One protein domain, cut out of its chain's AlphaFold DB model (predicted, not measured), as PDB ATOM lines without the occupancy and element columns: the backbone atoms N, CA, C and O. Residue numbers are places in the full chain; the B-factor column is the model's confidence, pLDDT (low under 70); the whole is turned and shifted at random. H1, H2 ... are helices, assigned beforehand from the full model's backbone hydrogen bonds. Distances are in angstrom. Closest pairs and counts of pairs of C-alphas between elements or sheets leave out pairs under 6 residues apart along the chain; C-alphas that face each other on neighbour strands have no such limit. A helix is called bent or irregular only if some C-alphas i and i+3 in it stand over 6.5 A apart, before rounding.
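Overview. This is residues 5 to 149 of the 153 residues of an uncharacterized protein of viral metagenome (UniProt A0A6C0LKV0). One long helix, H4, forms a spine with shorter helices packed on it: H1 runs back along its first half, the helical hairpin of H2 and H3 packs on H1 through H2, and H5 and H6, side by side, lie across its far end. The short helices H7, H9 and H10 pack on the second half of H4, while H8 touches no helix. The printed part has 145 residues with ten named helices, H1 to H10 in order, and no named strand: its class is all helix. It is compact, with a radius of gyration of the C-alphas of 16.7 A, and spans 53 by 26 by 20 A, only just a rod.

Arrangement. H1, residues 5 to 18, touches H2, residues 23 to 32, with residues 12 to 17 alone, closest at the C-alphas of Lys 13 and Tyr 23, 5.8 A. H2 forms a helical hairpin with H3, residues 35 to 41, at a shallow tilt of 24 degrees; their closest C-alphas are those of Ile 26 and Ile 38, 6.6 A. H4, residues 45 to 70, is the hub, touching six helices. Its residues 47 to 58 alone touch H1, opposite ways at a shallow tilt of 22 degrees, with the C-alphas of Leu 12 and Leu 50 closest at 6.1 A. H5, residues 72 to 81, and H4 only just touch, with 3 pairs of C-alphas within 8 A, and only at the corner, about perpendicular at 79 degrees; Thr 68 and Leu 74 have the closest C-alphas, 5.2 A. H6, residues 90 to 100, touches H5, the same way at a shallow tilt of 26 degrees, with the C-alphas of Leu 72 and Leu 90 closest at 5.0 A. H7, residues 105 to 109, touches residues 61 to 65 of H4 alone, closest at the C-alphas of Ile 61 and Val 109, 7.0 A. H8, residues 119 to 128, is apart from H4. H9, residues 136 to 141, touches H4 at a steep tilt of 50 degrees, with residues 58 to 62 of H4 alone; the C-alphas of Asp 59 and Asn 138 are closest, 6.6 A. H10, residues 143 to 147, touches H4 with residues 62 to 70 of H4 alone, closest at the C-alphas of Ala 66 and Val 144, 6.2 A. In H1 to H9 every O i to N i+4 pair is within hydrogen-bond range; in H10 0 of 1 is, and 1 of 2 O i to N i+3 pairs.

Along the chain. H1 begins at C-alpha 5, (221.040, 156.476, 172.223), and is 20.3 A long. H4 measures 37.2 A, from C-alpha 45 at (220.567, 137.730, 175.080) to C-alpha 70 at (235.478, 171.106, 182.011). H6 is 15.3 A long, H8 14.5 A, H2 14.4 A and H5 14.3 A. H10 ends at C-alpha 147, (222.998, 170.785, 186.496), and is only just irregular: C-alphas 144 and 147 are 6.9 A apart.

Size, cuts and confidence. The two C-alphas farthest apart are those of Arg 19 and Pro 88, 53.7 A. The printed part has no cut and no long link. Its mean pLDDT is 92.5, and no printed residue is under 70.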
ATOM      1  N   TYR A   5     221.886 156.656 171.048       95.12
ATOM      2  CA  TYR A   5     221.040 156.476 172.223       95.12
ATOM      3  C   TYR A   5     219.566 156.242 171.862       95.12
ATOM      4  O   TYR A   5     218.930 155.334 172.390       95.12
ATOM      5  N   GLU A   6     219.013 157.030 170.938       94.75
ATOM      6  CA  GLU A   6     217.624 156.871 170.493       94.75
ATOM      7  C   GLU A   6     217.398 155.595 169.696       94.75
ATOM      8  O   GLU A   6     216.360 154.954 169.860       94.75
ATOM      9  N   TYR A   7     218.364 155.216 168.860       96.25
ATOM     10  CA  TYR A   7     218.343 153.942 168.155       96.25
ATOM     11  C   TYR A   7     218.229 152.780 169.151       96.25
ATOM     12  O   TYR A   7     217.262 152.023 169.095       96.25
ATOM     13  N   LEU A   8     219.120 152.717 170.145       97.44
ATOM     14  CA  LEU A   8     219.113 151.666 171.168       97.44
ATOM     15  C   LEU A   8     217.803 151.615 171.972       97.44
ATOM     16  O   LEU A   8     217.290 150.534 172.261       97.44
ATOM     17  N   LEU A   9     217.231 152.773 172.321       96.94
ATOM     18  CA  LEU A   9     215.941 152.831 173.018       96.94
ATOM     19  C   LEU A   9     214.785 152.322 172.151       96.94
ATOM     20  O   LEU A   9     213.893 151.644 172.666       96.94
ATOM     21  N   ASN A  10     214.783 152.647 170.857       96.81
ATOM     22  CA  ASN A  10     213.759 152.188 169.924       96.81
ATOM     23  C   ASN A  10     213.840 150.674 169.709       96.81
ATOM     24  O   ASN A  10     212.808 150.010 169.800       96.81
ATOM     25  N   GLU A  11     215.044 150.131 169.523       97.81
ATOM     26  CA  GLU A  11     215.269 148.684 169.419       97.81
ATOM     27  C   GLU A  11     214.813 147.967 170.694       97.81
ATOM     28  O   GLU A  11     213.986 147.057 170.638       97.81
ATOM     29  N   LEU A  12     215.225 148.453 171.875       97.38
ATOM     30  CA  LEU A  12     214.786 147.880 173.150       97.38
ATOM     31  C   LEU A  12     213.257 147.915 173.285       97.38
ATOM     32  O   LEU A  12     212.637 146.951 173.735       97.38
ATOM     33  N   LYS A  13     212.619 149.022 172.898       97.50
ATOM     34  CA  LYS A  13     211.161 149.162 172.950       97.50
ATOM     35  C   LYS A  13     210.458 148.172 172.019       97.50
ATOM     36  O   LYS A  13     209.411 147.645 172.403       97.50
ATOM     37  N   THR A  14     211.012 147.917 170.838       97.38
ATOM     38  CA  THR A  14     210.503 146.925 169.882       97.38
ATOM     39  C   THR A  14     210.622 145.513 170.450       97.38
ATOM     40  O   THR A  14     209.606 144.827 170.575       97.38
ATOM     41  N   GLU A  15     211.810 145.120 170.908       96.81
ATOM     42  CA  GLU A  15     212.070 143.780 171.450       96.81
ATOM     43  C   GLU A  15     211.220 143.469 172.690       96.81
ATOM     44  O   GLU A  15     210.651 142.376 172.822       96.81
ATOM     45  N   LEU A  16     211.056 144.449 173.584       96.38
ATOM     46  CA  LEU A  16     210.187 144.314 174.751       96.38
ATOM     47  C   LEU A  16     208.712 144.206 174.357       96.38
ATOM     48  O   LEU A  16     207.977 143.420 174.955       96.38
ATOM     49  N   ARG A  17     208.262 144.953 173.339       96.44
ATOM     50  CA  ARG A  17     206.878 144.878 172.853       96.44
ATOM     51  C   ARG A  17     206.561 143.500 172.277       96.44
ATOM     52  O   ARG A  17     205.495 142.971 172.589       96.44
ATOM     53  N   VAL A  18     207.471 142.920 171.491       95.00
ATOM     54  CA  VAL A  18     207.327 141.563 170.929       95.00
ATOM     55  C   VAL A  18     207.111 140.534 172.042       95.00
ATOM     56  O   VAL A  18     206.223 139.691 171.945       95.00
ATOM     57  N   ARG A  19     207.834 140.675 173.157       92.81
ATOM     58  CA  ARG A  19     207.737 139.788 174.330       92.81
ATOM     59  C   ARG A  19     206.659 140.197 175.343       92.81
ATOM     60  O   ARG A  19     206.547 139.582 176.397       92.81
ATOM     61  N   ARG A  20     205.850 141.221 175.040       94.69
ATOM     62  CA  ARG A  20     204.793 141.771 175.917       94.69
ATOM     63  C   ARG A  20     205.309 142.278 177.271       94.69
ATOM     64  O   ARG A  20     204.602 142.243 178.276       94.69
ATOM     65  N   ILE A  21     206.530 142.801 177.291       94.94
ATOM     66  CA  ILE A  21     207.190 143.331 178.482       94.94
ATOM     67  C   ILE A  21     207.057 144.852 178.510       94.94
ATOM     68  O   ILE A  21     207.230 145.553 177.512       94.94
ATOM     69  N   GLY A  22     206.728 145.399 179.679       95.38
ATOM     70  CA  GLY A  22     206.513 146.833 179.838       95.38
ATOM     71  C   GLY A  22     207.807 147.646 179.730       95.38
ATOM     72  O   GLY A  22     208.573 147.708 180.689       95.38
ATOM     73  N   TYR A  23     207.992 148.380 178.627       95.94
ATOM     74  CA  TYR A  23     209.145 149.275 178.403       95.94
ATOM     75  C   TYR A  23     209.439 150.216 179.583       95.94
ATOM     76  O   TYR A  23     210.562 150.280 180.077       95.94
ATOM     77  N   LYS A  24     208.409 150.907 180.099       93.88
ATOM     78  CA  LYS A  24     208.562 151.845 181.227       93.88
ATOM     79  C   LYS A  24     209.057 151.167 182.508       93.88
ATOM     80  O   LYS A  24     209.679 151.838 183.326       93.88
ATOM     81  N   ARG A  25     208.765 149.875 182.707       94.62
ATOM     82  CA  ARG A  25     209.271 149.102 183.850       94.62
ATOM     83  C   ARG A  25     210.770 148.881 183.685       94.62
ATOM     84  O   ARG A  25     211.522 149.293 184.557       94.62
ATOM     85  N   ILE A  26     211.191 148.348 182.538       95.69
ATOM     86  CA  ILE A  26     212.601 148.049 182.257       95.69
ATOM     87  C   ILE A  26     213.472 149.304 182.342       95.69
ATOM     88  O   ILE A  26     214.434 149.330 183.099       95.69
ATOM     89  N   ILE A  27     213.101 150.398 181.674       94.75
ATOM     90  CA  ILE A  27     213.923 151.618 181.688       94.75
ATOM     91  C   ILE A  27     214.046 152.249 183.087       94.75
ATOM     92  O   ILE A  27     215.075 152.839 183.414       94.75
ATOM     93  N   ARG A  28     213.032 152.097 183.953       92.25
ATOM     94  CA  ARG A  28     213.122 152.529 185.358       92.25
ATOM     95  C   ARG A  28     214.135 151.692 186.135       92.25
ATOM     96  O   ARG A  28     214.914 152.284 186.874       92.25
ATOM     97  N   LEU A  29     214.150 150.373 185.932       93.75
ATOM     98  CA  LEU A  29     215.151 149.483 186.530       93.75
ATOM     99  C   LEU A  29     216.560 149.838 186.033       93.75
ATOM    100  O   LEU A  29     217.469 149.993 186.844       93.75
ATOM    101  N   ILE A  30     216.731 150.108 184.729       92.81
ATOM    102  CA  ILE A  30     218.013 150.574 184.163       92.81
ATOM    103  C   ILE A  30     218.455 151.881 184.839       92.81
ATOM    104  O   ILE A  30     219.606 152.021 185.246       92.81
ATOM    105  N   ASN A  31     217.549 152.849 185.010       89.81
ATOM    106  CA  ASN A  31     217.867 154.124 185.668       89.81
ATOM    107  C   ASN A  31     218.276 153.962 187.139       89.81
ATOM    108  O   ASN A  31     219.068 154.763 187.644       89.81
ATOM    109  N   ARG A  32     217.720 152.958 187.825       88.69
ATOM    110  CA  ARG A  32     218.046 152.601 189.213       88.69
ATOM    111  C   ARG A  32     219.249 151.666 189.328       88.69
ATOM    112  O   ARG A  32     219.809 151.551 190.413       88.69
ATOM    113  N   GLN A  33     219.699 151.103 188.205       88.44
ATOM    114  CA  GLN A  33     220.744 150.083 188.120       88.44
ATOM    115  C   GLN A  33     220.370 148.788 188.858       88.44
ATOM    116  O   GLN A  33     221.222 148.132 189.451       88.44
ATOM    117  N   GLU A  34     219.087 148.431 188.823       91.31
ATOM    118  CA  GLU A  34     218.521 147.205 189.401       91.31
ATOM    119  C   GLU A  34     218.625 146.058 188.372       91.31
ATOM    120  O   GLU A  34     217.624 145.528 187.897       91.31
ATOM    121  N   TYR A  35     219.848 145.720 187.943       89.75
ATOM    122  CA  TYR A  35     220.075 144.788 186.823       89.75
ATOM    123  C   TYR A  35     219.683 143.340 187.136       89.75
ATOM    124  O   TYR A  35     219.226 142.630 186.242       89.75
ATOM    125  N   ASP A  36     219.785 142.913 188.393       89.12
ATOM    126  CA  ASP A  36     219.331 141.581 188.807       89.12
ATOM    127  C   ASP A  36     217.805 141.448 188.686       89.12
ATOM    128  O   ASP A  36     217.300 140.420 188.236       89.12
ATOM    129  N   GLU A  37     217.058 142.520 188.980       91.56
ATOM    130  CA  GLU A  37     215.608 142.552 188.760       91.56
ATOM    131  C   GLU A  37     215.254 142.498 187.274       91.56
ATOM    132  O   GLU A  37     214.249 141.895 186.900       91.56
ATOM    133  N   ILE A  38     216.070 143.112 186.411       91.06
ATOM    134  CA  ILE A  38     215.891 143.011 184.958       91.06
ATOM    135  C   ILE A  38     216.081 141.565 184.512       91.06
ATOM    136  O   ILE A  38     215.216 141.056 183.805       91.06
ATOM    137  N   ARG A  39     217.150 140.896 184.962       89.25
ATOM    138  CA  ARG A  39     217.434 139.490 184.626       89.25
ATOM    139  C   ARG A  39     216.322 138.545 185.079       89.25
ATOM    140  O   ARG A  39     215.988 137.610 184.365       89.25
ATOM    141  N   ALA A  40     215.685 138.826 186.217       89.94
ATOM    142  CA  ALA A  40     214.526 138.063 186.685       89.94
ATOM    143  C   ALA A  40     213.264 138.247 185.813       89.94
ATOM    144  O   ALA A  40     212.354 137.423 185.862       89.94
ATOM    145  N   ILE A  41     213.173 139.335 185.037       89.75
ATOM    146  CA  ILE A  41     212.057 139.606 184.112       89.75
ATOM    147  C   ILE A  41     212.393 139.125 182.698       89.75
ATOM    148  O   ILE A  41     211.505 138.678 181.973       89.75
ATOM    149  N   VAL A  42     213.653 139.285 182.295       86.94
ATOM    150  CA  VAL A  42     214.152 139.033 180.948       86.94
ATOM    151  C   VAL A  42     215.479 138.294 181.020       86.94
ATOM    152  O   VAL A  42     216.518 138.898 181.283       86.94
ATOM    153  N   ASP A  43     215.443 137.008 180.695       84.88
ATOM    154  CA  ASP A  43     216.636 136.217 180.397       84.88
ATOM    155  C   ASP A  43     216.759 136.041 178.876       84.88
ATOM    156  O   ASP A  43     216.454 134.995 178.309       84.88
ATOM    157  N   ASP A  44     217.077 137.142 178.190       91.75
ATOM    158  CA  ASP A  44     217.171 137.194 176.732       91.75
ATOM    159  C   ASP A  44     218.453 137.917 176.321       91.75
ATOM    160  O   ASP A  44     218.701 139.064 176.706       91.75
ATOM    161  N   TYR A  45     219.269 137.234 175.522       92.38
ATOM    162  CA  TYR A  45     220.567 137.730 175.080       92.38
ATOM    163  C   TYR A  45     220.470 139.049 174.297       92.38
ATOM    164  O   TYR A  45     221.287 139.948 174.502       92.38
ATOM    165  N   VAL A  46     219.465 139.197 173.428       94.19
ATOM    166  CA  VAL A  46     219.298 140.393 172.592       94.19
ATOM    167  C   VAL A  46     218.926 141.584 173.465       94.19
ATOM    168  O   VAL A  46     219.545 142.644 173.365       94.19
ATOM    169  N   ILE A  47     217.966 141.408 174.376       94.56
ATOM    170  CA  ILE A  47     217.561 142.483 175.289       94.56
ATOM    171  C   ILE A  47     218.709 142.876 176.216       94.56
ATOM    172  O   ILE A  47     218.960 144.069 176.381       94.56
ATOM    173  N   ASN A  48     219.429 141.909 176.785       93.25
ATOM    174  CA  ASN A  48     220.577 142.194 177.643       93.25
ATOM    175  C   ASN A  48     221.665 142.974 176.883       93.25
ATOM    176  O   ASN A  48     222.136 143.995 177.380       93.25
ATOM    177  N   THR A  49     221.960 142.591 175.636       95.69
ATOM    178  CA  THR A  49     222.901 143.323 174.768       95.69
ATOM    179  C   THR A  49     222.460 144.772 174.527       95.69
ATOM    180  O   THR A  49     223.268 145.699 174.607       95.69
ATOM    181  N   LEU A  50     221.169 145.002 174.267       97.00
ATOM    182  CA  LEU A  50     220.628 146.352 174.080       97.00
ATOM    183  C   LEU A  50     220.729 147.189 175.360       97.00
ATOM    184  O   LEU A  50     221.062 148.372 175.300       97.00
ATOM    185  N   ILE A  51     220.467 146.587 176.520       95.56
ATOM    186  CA  ILE A  51     220.588 147.253 177.820       95.56
ATOM    187  C   ILE A  51     222.038 147.654 178.091       95.56
ATOM    188  O   ILE A  51     222.280 148.805 178.462       95.56
ATOM    189  N   ASP A  52     222.993 146.759 177.846       95.00
ATOM    190  CA  ASP A  52     224.420 147.056 177.982       95.00
ATOM    191  C   ASP A  52     224.844 148.192 177.042       95.00
ATOM    192  O   ASP A  52     225.518 149.132 177.471       95.00
ATOM    193  N   GLY A  53     224.358 148.184 175.796       96.94
ATOM    194  CA  GLY A  53     224.557 149.281 174.848       96.94
ATOM    195  C   GLY A  53     224.017 150.619 175.362       96.94
ATOM    196  O   GLY A  53     224.708 151.635 175.297       96.94
ATOM    197  N   ILE A  54     222.811 150.637 175.940       96.06
ATOM    198  CA  ILE A  54     222.210 151.842 176.539       96.06
ATOM    199  C   ILE A  54     223.056 152.355 177.710       96.06
ATOM    200  O   ILE A  54     223.227 153.567 177.869       96.06
ATOM    201  N   ILE A  55     223.564 151.456 178.554       94.25
ATOM    202  CA  ILE A  55     224.406 151.811 179.703       94.25
ATOM    203  C   ILE A  55     225.729 152.415 179.226       94.25
ATOM    204  O   ILE A  55     226.116 153.477 179.723       94.25
ATOM    205  N   ALA A  56     226.388 151.773 178.260       95.12
ATOM    206  CA  ALA A  56     227.645 152.236 177.683       95.12
ATOM    207  C   ALA A  56     227.484 153.609 177.016       95.12
ATOM    208  O   ALA A  56     228.243 154.535 177.305       95.12
ATOM    209  N   GLU A  57     226.435 153.784 176.212       95.69
ATOM    210  CA  GLU A  57     226.143 155.049 175.536       95.69
ATOM    211  C   GLU A  57     225.880 156.181 176.541       95.69
ATOM    212  O   GLU A  57     226.365 157.301 176.386       95.69
ATOM    213  N   ARG A  58     225.169 155.904 177.642       93.62
ATOM    214  CA  ARG A  58     224.953 156.890 178.715       93.62
ATOM    215  C   ARG A  58     226.247 157.309 179.404       93.62
ATOM    216  O   ARG A  58     226.350 158.461 179.830       93.62
ATOM    217  N   ASP A  59     227.195 156.393 179.568       93.31
ATOM    218  CA  ASP A  59     228.507 156.706 180.138       93.31
ATOM    219  C   ASP A  59     229.322 157.573 179.169       93.31
ATOM    220  O   ASP A  59     229.799 158.638 179.565       93.31
ATOM    221  N   ALA A  60     229.355 157.215 177.881       94.31
ATOM    222  CA  ALA A  60     230.003 158.000 176.829       94.31
ATOM    223  C   ALA A  60     229.430 159.426 176.717       94.31
ATOM    224  O   ALA A  60     230.180 160.406 176.688       94.31
ATOM    225  N   ILE A  61     228.101 159.570 176.745       94.75
ATOM    226  CA  ILE A  61     227.409 160.869 176.793       94.75
ATOM    227  C   ILE A  61     227.827 161.665 178.032       94.75
ATOM    228  O   ILE A  61     228.129 162.856 177.936       94.75
ATOM    229  N   GLY A  62     227.878 161.012 179.196       94.00
ATOM    230  CA  GLY A  62     228.323 161.631 180.441       94.00
ATOM    231  C   GLY A  62     229.745 162.183 180.344       94.00
ATOM    232  O   GLY A  62     229.973 163.339 180.702       94.00
ATOM    233  N   ILE A  63     230.678 161.390 179.816       94.12
ATOM    234  CA  ILE A  63     232.083 161.772 179.626       94.12
ATOM    235  C   ILE A  63     232.195 162.956 178.664       94.12
ATOM    236  O   ILE A  63     232.839 163.953 178.997       94.12
ATOM    237  N   THR A  64     231.522 162.891 177.513       93.81
ATOM    238  CA  THR A  64     231.536 163.956 176.499       93.81
ATOM    239  C   THR A  64     231.051 165.280 177.079       93.81
ATOM    240  O   THR A  64     231.756 166.288 177.016       93.81
ATOM    241  N   VAL A  65     229.885 165.282 177.731       94.50
ATOM    242  CA  VAL A  65     229.319 166.507 178.316       94.50
ATOM    243  C   VAL A  65     230.164 166.997 179.485       94.50
ATOM    244  O   VAL A  65     230.363 168.201 179.642       94.50
ATOM    245  N   ALA A  66     230.714 166.095 180.300       94.81
ATOM    246  CA  ALA A  66     231.618 166.487 181.371       94.81
ATOM    247  C   ALA A  66     232.879 167.167 180.822       94.81
ATOM    248  O   ALA A  66     233.298 168.184 181.376       94.81
ATOM    249  N   ASN A  67     233.449 166.661 179.725       95.25
ATOM    250  CA  ASN A  67     234.599 167.265 179.057       95.25
ATOM    251  C   ASN A  67     234.277 168.667 178.517       95.25
ATOM    252  O   ASN A  67     235.016 169.615 178.796       95.25
ATOM    253  N   THR A  68     233.131 168.834 177.844       94.94
ATOM    254  CA  THR A  68     232.640 170.151 177.406       94.94
ATOM    255  C   THR A  68     232.543 171.113 178.587       94.94
ATOM    256  O   THR A  68     233.055 172.224 178.534       94.94
ATOM    257  N   PHE A  69     231.956 170.676 179.703       94.06
ATOM    258  CA  PHE A  69     231.790 171.523 180.882       94.06
ATOM    259  C   PHE A  69     233.092 171.745 181.658       94.06
ATOM    260  O   PHE A  69     233.133 172.643 182.499       94.06
ATOM    261  N   ASN A  70     234.138 170.949 181.433       95.12
ATOM    262  CA  ASN A  70     235.478 171.106 182.011       95.12
ATOM    263  C   ASN A  70     236.431 171.943 181.153       95.12
ATOM    264  O   ASN A  70     237.467 172.362 181.661       95.12
ATOM    265  N   THR A  71     236.044 172.278 179.925       96.75
ATOM    266  CA  THR A  71     236.887 173.018 178.985       96.75
ATOM    267  C   THR A  71     236.251 174.362 178.658       96.75
ATOM    268  O   THR A  71     235.146 174.416 178.127       96.75
ATOM    269  N   LEU A  72     236.938 175.468 178.968       97.19
ATOM    270  CA  LEU A  72     236.369 176.812 178.791       97.19
ATOM    271  C   LEU A  72     236.007 177.102 177.333       97.19
ATOM    272  O   LEU A  72     234.928 177.625 177.085       97.19
ATOM    273  N   VAL A  73     236.889 176.740 176.398       97.94
ATOM    274  CA  VAL A  73     236.675 176.939 174.956       97.94
ATOM    275  C   VAL A  73     235.389 176.241 174.516       97.94
ATOM    276  O   VAL A  73     234.450 176.911 174.103       97.94
ATOM    277  N   LEU A  74     235.282 174.931 174.759       97.25
ATOM    278  CA  LEU A  74     234.104 174.143 174.378       97.25
ATOM    279  C   LEU A  74     232.811 174.645 175.035       97.25
ATOM    280  O   LEU A  74     231.751 174.651 174.413       97.25
ATOM    281  N   LEU A  75     232.871 175.060 176.304       96.50
ATOM    282  CA  LEU A  75     231.696 175.599 176.984       96.50
ATOM    283  C   LEU A  75     231.294 176.976 176.441       96.50
ATOM    284  O   LEU A  75     230.103 177.266 176.375       96.50
ATOM    285  N   ASN A  76     232.253 177.818 176.055       97.81
ATOM    286  CA  ASN A  76     231.976 179.102 175.417       97.81
ATOM    287  C   ASN A  76     231.382 178.918 174.015       97.81
ATOM    288  O   ASN A  76     230.408 179.597 173.700       97.81
ATOM    289  N   ASP A  77     231.876 177.961 173.228       97.12
ATOM    290  CA  ASP A  77     231.279 177.605 171.933       97.12
ATOM    291  C   ASP A  77     229.813 177.192 172.109       97.12
ATOM    292  O   ASP A  77     228.921 177.628 171.379       97.12
ATOM    293  N   LEU A  78     229.533 176.415 173.157       95.12
ATOM    294  CA  LEU A  78     228.172 176.019 173.487       95.12
ATOM    295  C   LEU A  78     227.304 177.200 173.964       95.12
ATOM    296  O   LEU A  78     226.116 177.249 173.659       95.12
ATOM    297  N   LEU A  79     227.862 178.167 174.698       95.75
ATOM    298  CA  LEU A  79     227.141 179.390 175.076       95.75
ATOM    299  C   LEU A  79     226.761 180.223 173.844       95.75
ATOM    300  O   LEU A  79     225.620 180.684 173.769       95.75
ATOM    301  N   LEU A  80     227.656 180.331 172.858       96.75
ATOM    302  CA  LEU A  80     227.391 181.026 171.595       96.75
ATOM    303  C   LEU A  80     226.213 180.405 170.841       96.75
ATOM    304  O   LEU A  80     225.321 181.125 170.390       96.75
ATOM    305  N   VAL A  81     226.148 179.072 170.779       95.56
ATOM    306  CA  VAL A  81     225.001 178.338 170.216       95.56
ATOM    307  C   VAL A  81     223.685 178.747 170.888       95.56
ATOM    308  O   VAL A  81     222.660 178.909 170.225       95.56
ATOM    309  N   PHE A  82     223.702 178.972 172.204       94.25
ATOM    310  CA  PHE A  82     222.534 179.417 172.967       94.25
ATOM    311  C   PHE A  82     222.320 180.937 172.977       94.25
ATOM    312  O   PHE A  82     221.429 181.403 173.698       94.25
ATOM    313  N   LYS A  83     223.059 181.684 172.143       94.56
ATOM    314  CA  LYS A  83     223.025 183.152 172.032       94.56
ATOM    315  C   LYS A  83     223.374 183.855 173.347       94.56
ATOM    316  O   LYS A  83     222.779 184.874 173.688       94.56
ATOM    317  N   GLU A  84     224.300 183.279 174.102       95.38
ATOM    318  CA  GLU A  84     224.842 183.853 175.330       95.38
ATOM    319  C   GLU A  84     226.311 184.249 175.106       95.38
ATOM    320  O   GLU A  84     227.028 183.604 174.338       95.38
ATOM    321  N   ASP A  85     226.777 185.286 175.805       95.69
ATOM    322  CA  ASP A  85     228.145 185.778 175.635       95.69
ATOM    323  C   ASP A  85     229.191 184.798 176.201       95.69
ATOM    324  O   ASP A  85     229.016 184.279 177.320       95.69
ATOM    325  N   PRO A  86     230.330 184.602 175.505       97.06
ATOM    326  CA  PRO A  86     231.477 183.882 176.040       97.06
ATOM    327  C   PRO A  86     231.916 184.456 177.382       97.06
ATOM    328  O   PRO A  86     231.908 185.665 177.613       97.06
ATOM    329  N   GLN A  87     232.326 183.581 178.291       97.94
ATOM    330  CA  GLN A  87     232.735 183.982 179.628       97.94
ATOM    331  C   GLN A  87     234.259 183.908 179.778       97.94
ATOM    332  O   GLN A  87     234.896 183.012 179.225       97.94
ATOM    333  N   PRO A  88     234.864 184.785 180.599       97.44
ATOM    334  CA  PRO A  88     236.318 184.829 180.768       97.44
ATOM    335  C   PRO A  88     236.860 183.701 181.660       97.44
ATOM    336  O   PRO A  88     238.060 183.587 181.863       97.44
ATOM    337  N   SER A  89     235.987 182.894 182.270       97.62
ATOM    338  CA  SER A  89     236.401 181.788 183.137       97.62
ATOM    339  C   SER A  89     235.372 180.668 183.136       97.62
ATOM    340  O   SER A  89     234.167 180.904 183.002       97.62
ATOM    341  N   LEU A  90     235.852 179.454 183.396       96.12
ATOM    342  CA  LEU A  90     235.037 178.243 183.434       96.12
ATOM    343  C   LEU A  90     233.924 178.319 184.485       96.12
ATOM    344  O   LEU A  90     232.785 177.925 184.238       96.12
ATOM    345  N   THR A  91     234.220 178.889 185.652       95.19
ATOM    346  CA  THR A  91     233.243 179.076 186.732       95.19
ATOM    347  C   THR A  91     232.098 179.994 186.307       95.19
ATOM    348  O   THR A  91     230.931 179.675 186.558       95.19
ATOM    349  N   LYS A  92     232.403 181.114 185.634       96.44
ATOM    350  CA  LYS A  92     231.379 182.036 185.117       96.44
ATOM    351  C   LYS A  92     230.561 181.383 184.002       96.44
ATOM    352  O   LYS A  92     229.334 181.423 184.076       96.44
ATOM    353  N   ALA A  93     231.218 180.703 183.060       96.12
ATOM    354  CA  ALA A  93     230.574 179.964 181.972       96.12
ATOM    355  C   ALA A  93     229.557 178.938 182.497       96.12
ATOM    356  O   ALA A  93     228.375 178.979 182.154       96.12
ATOM    357  N   ARG A  94     229.972 178.082 183.440       94.56
ATOM    358  CA  ARG A  94     229.097 177.080 184.075       94.56
ATOM    359  C   ARG A  94     227.923 177.710 184.814       94.56
ATOM    360  O   ARG A  94     226.804 177.199 184.751       94.56
ATOM    361  N   LYS A  95     228.169 178.801 185.548       92.69
ATOM    362  CA  LYS A  95     227.124 179.517 186.293       92.69
ATOM    363  C   LYS A  95     226.088 180.114 185.343       92.69
ATOM    364  O   LYS A  95     224.900 180.028 185.649       92.69
ATOM    365  N   LEU A  96     226.522 180.694 184.224       93.50
ATOM    366  CA  LEU A  96     225.630 181.239 183.204       93.50
ATOM    367  C   LEU A  96     224.797 180.126 182.569       93.50
ATOM    368  O   LEU A  96     223.568 180.183 182.640       93.50
ATOM    369  N   PHE A  97     225.454 179.066 182.086       91.75
ATOM    370  CA  PHE A  97     224.790 177.916 181.475       91.75
ATOM    371  C   PHE A  97     223.715 177.336 182.401       91.75
ATOM    372  O   PHE A  97     222.547 177.261 182.034       91.75
ATOM    373  N   ARG A  98     224.069 177.033 183.659       89.62
ATOM    374  CA  ARG A  98     223.139 176.477 184.660       89.62
ATOM    375  C   ARG A  98     221.923 177.374 184.929       89.62
ATOM    376  O   ARG A  98     220.883 176.871 185.352       89.62
ATOM    377  N   ARG A  99     222.059 178.694 184.780       89.88
ATOM    378  CA  ARG A  99     220.983 179.658 185.061       89.88
ATOM    379  C   ARG A  99     220.102 179.943 183.851       89.88
ATOM    380  O   ARG A  99     218.940 180.286 184.053       89.88
ATOM    381  N   LYS A 100     220.649 179.863 182.638       89.81
ATOM    382  CA  LYS A 100     219.989 180.334 181.413       89.81
ATOM    383  C   LYS A 100     219.568 179.205 180.484       89.81
ATOM    384  O   LYS A 100     218.542 179.331 179.816       89.81
ATOM    385  N   VAL A 101     220.321 178.113 180.441       89.62
ATOM    386  CA  VAL A 101     220.112 177.025 179.488       89.62
ATOM    387  C   VAL A 101     219.441 175.848 180.193       89.62
ATOM    388  O   VAL A 101     219.994 175.257 181.120       89.62
ATOM    389  N   PHE A 102     218.230 175.505 179.748       92.19
ATOM    390  CA  PHE A 102     217.486 174.335 180.214       92.19
ATOM    391  C   PHE A 102     217.202 173.426 179.019       92.19
ATOM    392  O   PHE A 102     216.312 173.697 178.216       92.19
ATOM    393  N   ILE A 103     217.984 172.363 178.904       93.12
ATOM    394  CA  ILE A 103     217.917 171.371 177.830       93.12
ATOM    395  C   ILE A 103     218.250 169.996 178.415       93.12
ATOM    396  O   ILE A 103     218.990 169.901 179.400       93.12
ATOM    397  N   ASN A 104     217.676 168.934 177.852       93.25
ATOM    398  CA  ASN A 104     218.029 167.574 178.242       93.25
ATOM    399  C   ASN A 104     219.457 167.241 177.773       93.25
ATOM    400  O   ASN A 104     219.870 167.668 176.699       93.25
ATOM    401  N   ILE A 105     220.210 166.462 178.552       93.38
ATOM    402  CA  ILE A 105     221.579 166.067 178.191       93.38
ATOM    403  C   ILE A 105     221.636 165.274 176.875       93.38
ATOM    404  O   ILE A 105     222.562 165.460 176.092       93.38
ATOM    405  N   TYR A 106     220.624 164.446 176.601       93.75
ATOM    406  CA  TYR A 106     220.539 163.664 175.368       93.75
ATOM    407  C   TYR A 106     220.287 164.562 174.152       93.75
ATOM    408  O   TYR A 106     220.904 164.373 173.109       93.75
ATOM    409  N   ASP A 107     219.438 165.584 174.302       94.00
ATOM    410  CA  ASP A 107     219.189 166.570 173.244       94.00
ATOM    411  C   ASP A 107     220.408 167.469 173.018       94.00
ATOM    412  O   ASP A 107     220.717 167.813 171.881       94.00
ATOM    413  N   LEU A 108     221.132 167.804 174.091       93.94
ATOM    414  CA  LEU A 108     222.363 168.580 174.017       93.94
ATOM    415  C   LEU A 108     223.431 167.869 173.180       93.94
ATOM    416  O   LEU A 108     223.995 168.479 172.279       93.94
ATOM    417  N   VAL A 109     223.696 166.588 173.460       93.50
ATOM    418  CA  VAL A 109     224.694 165.805 172.710       93.50
ATOM    419  C   VAL A 109     224.235 165.522 171.283       93.50
ATOM    420  O   VAL A 109     225.056 165.513 170.372       93.50
ATOM    421  N   ALA A 110     222.930 165.362 171.062       93.00
ATOM    422  CA  ALA A 110     222.369 165.218 169.722       93.00
ATOM    423  C   ALA A 110     222.361 166.530 168.906       93.00
ATOM    424  O   ALA A 110     221.899 166.523 167.767       93.00
ATOM    425  N   GLY A 111     222.825 167.655 169.470       93.50
ATOM    426  CA  GLY A 111     222.843 168.954 168.792       93.50
ATOM    427  C   GLY A 111     221.459 169.576 168.583       93.50
ATOM    428  O   GLY A 111     221.314 170.490 167.776       93.50
ATOM    429  N   ARG A 112     220.438 169.099 169.306       93.62
ATOM    430  CA  ARG A 112     219.041 169.555 169.209       93.62
ATOM    431  C   ARG A 112     218.784 170.782 170.072       93.62
ATOM    432  O   ARG A 112     217.978 170.771 171.005       93.62
ATOM    433  N   TYR A 113     219.539 171.841 169.816       92.56
ATOM    434  CA  TYR A 113     219.536 173.053 170.634       92.56
ATOM    435  C   TYR A 113     218.197 173.802 170.603       92.56
ATOM    436  O   TYR A 113     217.850 174.491 171.565       92.56
ATOM    437  N   GLU A 114     217.409 173.611 169.545       91.12
ATOM    438  CA  GLU A 114     216.036 174.094 169.405       91.12
ATOM    439  C   GLU A 114     215.082 173.527 170.469       91.12
ATOM    440  O   GLU A 114     214.077 174.157 170.783       91.12
ATOM    441  N   MET A 115     215.425 172.392 171.092       89.62
ATOM    442  CA  MET A 115     214.660 171.787 172.190       89.62
ATOM    443  C   MET A 115     214.895 172.477 173.546       89.62
ATOM    444  O   MET A 115     214.372 172.027 174.574       89.62
ATOM    445  N   ARG A 116     215.677 173.570 173.595       89.69
ATOM    446  CA  ARG A 116     215.798 174.410 174.798       89.69
ATOM    447  C   ARG A 116     214.409 174.834 175.252       89.69
ATOM    448  O   ARG A 116     213.580 175.311 174.487       89.69
ATOM    449  N   THR A 117     214.177 174.706 176.547       92.69
ATOM    450  CA  THR A 117     212.870 174.959 177.134       92.69
ATOM    451  C   THR A 117     213.008 175.694 178.466       92.69
ATOM    452  O   THR A 117     214.025 176.327 178.755       92.69
ATOM    453  N   THR A 118     211.968 175.657 179.291       92.12
ATOM    454  CA  THR A 118     211.999 176.163 180.662       92.12
ATOM    455  C   THR A 118     212.288 175.034 181.645       92.12
ATOM    456  O   THR A 118     211.971 173.869 181.404       92.12
ATOM    457  N   LYS A 119     212.806 175.380 182.827       89.94
ATOM    458  CA  LYS A 119     213.029 174.413 183.913       89.94
ATOM    459  C   LYS A 119     211.780 173.582 184.250       89.94
ATOM    460  O   LYS A 119     211.913 172.401 184.561       89.94
ATOM    461  N   ARG A 120     210.584 174.190 184.211       90.62
ATOM    462  CA  ARG A 120     209.309 173.508 184.502       90.62
ATOM    463  C   ARG A 120     209.015 172.437 183.456       90.62
ATOM    464  O   ARG A 120     208.842 171.282 183.816       90.62
ATOM    465  N   VAL A 121     209.038 172.818 182.180       92.25
ATOM    466  CA  VAL A 121     208.742 171.907 181.066       92.25
ATOM    467  C   VAL A 121     209.751 170.762 181.009       92.25
ATOM    468  O   VAL A 121     209.345 169.613 180.897       92.25
ATOM    469  N   LEU A 122     211.047 171.047 181.187       91.19
ATOM    470  CA  LEU A 122     212.080 170.006 181.214       91.19
ATOM    471  C   LEU A 122     211.875 169.009 182.364       91.19
ATOM    472  O   LEU A 122     212.057 167.807 182.191       91.19
ATOM    473  N   ARG A 123     211.461 169.485 183.542       89.69
ATOM    474  CA  ARG A 123     211.142 168.611 184.679       89.69
ATOM    475  C   ARG A 123     209.921 167.733 184.393       89.69
ATOM    476  O   ARG A 123     209.945 166.546 184.714       89.69
ATOM    477  N   ASP A 124     208.864 168.304 183.824       90.38
ATOM    478  CA  ASP A 124     207.635 167.569 183.506       90.38
ATOM    479  C   ASP A 124     207.880 166.506 182.427       90.38
ATOM    480  O   ASP A 124     207.383 165.386 182.542       90.38
ATOM    481  N   ASP A 125     208.702 166.833 181.430       90.50
ATOM    482  CA  ASP A 125     209.168 165.911 180.396       90.50
ATOM    483  C   ASP A 125     209.921 164.715 181.005       90.50
ATOM    484  O   ASP A 125     209.505 163.570 180.831       90.50
ATOM    485  N   ILE A 126     210.946 164.968 181.827       89.38
ATOM    486  CA  ILE A 126     211.736 163.918 182.495       89.38
ATOM    487  C   ILE A 126     210.859 163.021 183.390       89.38
ATOM    488  O   ILE A 126     211.068 161.811 183.463       89.38
ATOM    489  N   ARG A 127     209.846 163.583 184.064       86.69
ATOM    490  CA  ARG A 127     208.911 162.810 184.907       86.69
ATOM    491  C   ARG A 127     208.010 161.879 184.094       86.69
ATOM    492  O   ARG A 127     207.672 160.790 184.560       86.69
ATOM    493  N   ARG A 128     207.596 162.302 182.897       90.38
ATOM    494  CA  ARG A 128     206.704 161.533 182.012       90.38
ATOM    495  C   ARG A 128     207.466 160.500 181.177       90.38
ATOM    496  O   ARG A 128     206.914 159.426 180.905       90.38
ATOM    497  N   ASN A 129     208.718 160.809 180.843       92.00
ATOM    498  CA  ASN A 129     209.582 160.059 179.936       92.00
ATOM    499  C   ASN A 129     210.820 159.533 180.687       92.00
ATOM    500  O   ASN A 129     211.850 160.208 180.751       92.00
ATOM    501  N   PRO A 130     210.739 158.337 181.304       91.06
ATOM    502  CA  PRO A 130     211.822 157.808 182.133       91.06
ATOM    503  C   PRO A 130     213.109 157.517 181.343       91.06
ATOM    504  O   PRO A 130     214.194 157.539 181.908       91.06
ATOM    505  N   ASP A 131     213.025 157.288 180.043       92.44
ATOM    506  CA  ASP A 131     214.156 157.167 179.120       92.44
ATOM    507  C   ASP A 131     214.932 158.475 178.920       92.44
ATOM    508  O   ASP A 131     216.108 158.449 178.563       92.44
ATOM    509  N   ARG A 132     214.317 159.618 179.232       92.00
ATOM    510  CA  ARG A 132     214.953 160.941 179.183       92.00
ATOM    511  C   ARG A 132     215.622 161.324 180.507       92.00
ATOM    512  O   ARG A 132     216.229 162.389 180.606       92.00
ATOM    513  N   VAL A 133     215.547 160.463 181.523       90.38
ATOM    514  CA  VAL A 133     216.228 160.635 182.813       90.38
ATOM    515  C   VAL A 133     217.697 160.241 182.684       90.38
ATOM    516  O   VAL A 133     218.009 159.083 182.410       90.38
ATOM    517  N   PHE A 134     218.606 161.172 182.979       89.50
ATOM    518  CA  PHE A 134     220.020 160.837 183.111       89.50
ATOM    519  C   PHE A 134     220.301 160.186 184.482       89.50
ATOM    520  O   PHE A 134     219.922 160.765 185.508       89.50
ATOM    521  N   PRO A 135     220.954 159.008 184.548       85.50
ATOM    522  CA  PRO A 135     221.143 158.293 185.808       85.50
ATOM    523  C   PRO A 135     221.944 159.082 186.850       85.50
ATOM    524  O   PRO A 135     223.021 159.620 186.578       85.50
ATOM    525  N   LEU A 136     221.454 159.078 188.097       82.38
ATOM    526  CA  LEU A 136     222.079 159.806 189.205       82.38
ATOM    527  C   LEU A 136     223.519 159.353 189.466       82.38
ATOM    528  O   LEU A 136     224.383 160.181 189.745       82.38
ATOM    529  N   ARG A 137     223.785 158.047 189.391       81.38
ATOM    530  CA  ARG A 137     225.129 157.495 189.605       81.38
ATOM    531  C   ARG A 137     226.114 157.995 188.542       81.38
ATOM    532  O   ARG A 137     227.191 158.449 188.918       81.38
ATOM    533  N   ASN A 138     225.720 158.034 187.267       83.31
ATOM    534  CA  ASN A 138     226.546 158.579 186.182       83.31
ATOM    535  C   ASN A 138     226.829 160.071 186.405       83.31
ATOM    536  O   ASN A 138     227.972 160.510 186.344       83.31
ATOM    537  N   ALA A 139     225.817 160.854 186.781       83.62
ATOM    538  CA  ALA A 139     226.025 162.267 187.094       83.62
ATOM    539  C   ALA A 139     226.884 162.500 188.348       83.62
ATOM    540  O   ALA A 139     227.579 163.506 188.440       83.62
ATOM    541  N   LYS A 140     226.853 161.595 189.336       82.75
ATOM    542  CA  LYS A 140     227.706 161.688 190.532       82.75
ATOM    543  C   LYS A 140     229.187 161.467 190.209       82.75
ATOM    544  O   LYS A 140     230.011 162.070 190.893       82.75
ATOM    545  N   ARG A 141     229.519 160.683 189.172       85.69
ATOM    546  CA  ARG A 141     230.907 160.513 188.686       85.69
ATOM    547  C   ARG A 141     231.510 161.832 188.192       85.69
ATOM    548  O   ARG A 141     232.703 162.055 188.351       85.69
ATOM    549  N   HIS A 142     230.682 162.742 187.675       86.81
ATOM    550  CA  HIS A 142     231.121 164.032 187.145       86.81
ATOM    551  C   HIS A 142     230.346 165.185 187.791       86.81
ATOM    552  O   HIS A 142     229.247 165.528 187.361       86.81
ATOM    553  N   GLN A 143     230.933 165.855 188.794       83.62
ATOM    554  CA  GLN A 143     230.249 166.923 189.549       83.62
ATOM    555  C   GLN A 143     229.628 168.025 188.670       83.62
ATOM    556  O   GLN A 143     228.608 168.607 189.045       83.62
ATOM    557  N   VAL A 144     230.219 168.294 187.504       87.19
ATOM    558  CA  VAL A 144     229.730 169.275 186.525       87.19
ATOM    559  C   VAL A 144     228.369 168.919 185.925       87.19
ATOM    560  O   VAL A 144     227.617 169.822 185.576       87.19
ATOM    561  N   LEU A 145     227.998 167.635 185.890       88.19
ATOM    562  CA  LEU A 145     226.717 167.163 185.357       88.19
ATOM    563  C   LEU A 145     225.552 167.341 186.337       88.19
ATOM    564  O   LEU A 145     224.398 167.121 185.973       88.19
ATOM    565  N   LYS A 146     225.810 167.789 187.575       81.88
ATOM    566  CA  LYS A 146     224.751 168.040 188.570       81.88
ATOM    567  C   LYS A 146     223.691 169.038 188.086       81.88
ATOM    568  O   LYS A 146     222.582 169.028 188.610       81.88
ATOM    569  N   CYS A 147     223.991 169.893 187.104       76.56
ATOM    570  CA  CYS A 147     222.998 170.785 186.496       76.56
ATOM    571  C   CYS A 147     221.902 170.040 185.711       76.56
ATOM    572  O   CYS A 147     220.785 170.547 185.652       76.56
ATOM    573  N   PHE A 148     222.187 168.845 185.183       79.94
ATOM    574  CA  PHE A 148     221.229 168.000 184.460       79.94
ATOM    575  C   PHE A 148     220.413 167.088 185.382       79.94
ATOM    576  O   PHE A 148     219.400 166.534 184.968       79.94
ATOM    577  N   LEU A 149     220.791 166.986 186.660       72.94
ATOM    578  CA  LEU A 149     220.060 166.239 187.686       72.94
ATOM    579  C   LEU A 149     218.799 166.962 188.168       72.94
ATOM    580  O   LEU A 149     218.514 166.919 189.360       72.94
TER     581      LEU A 149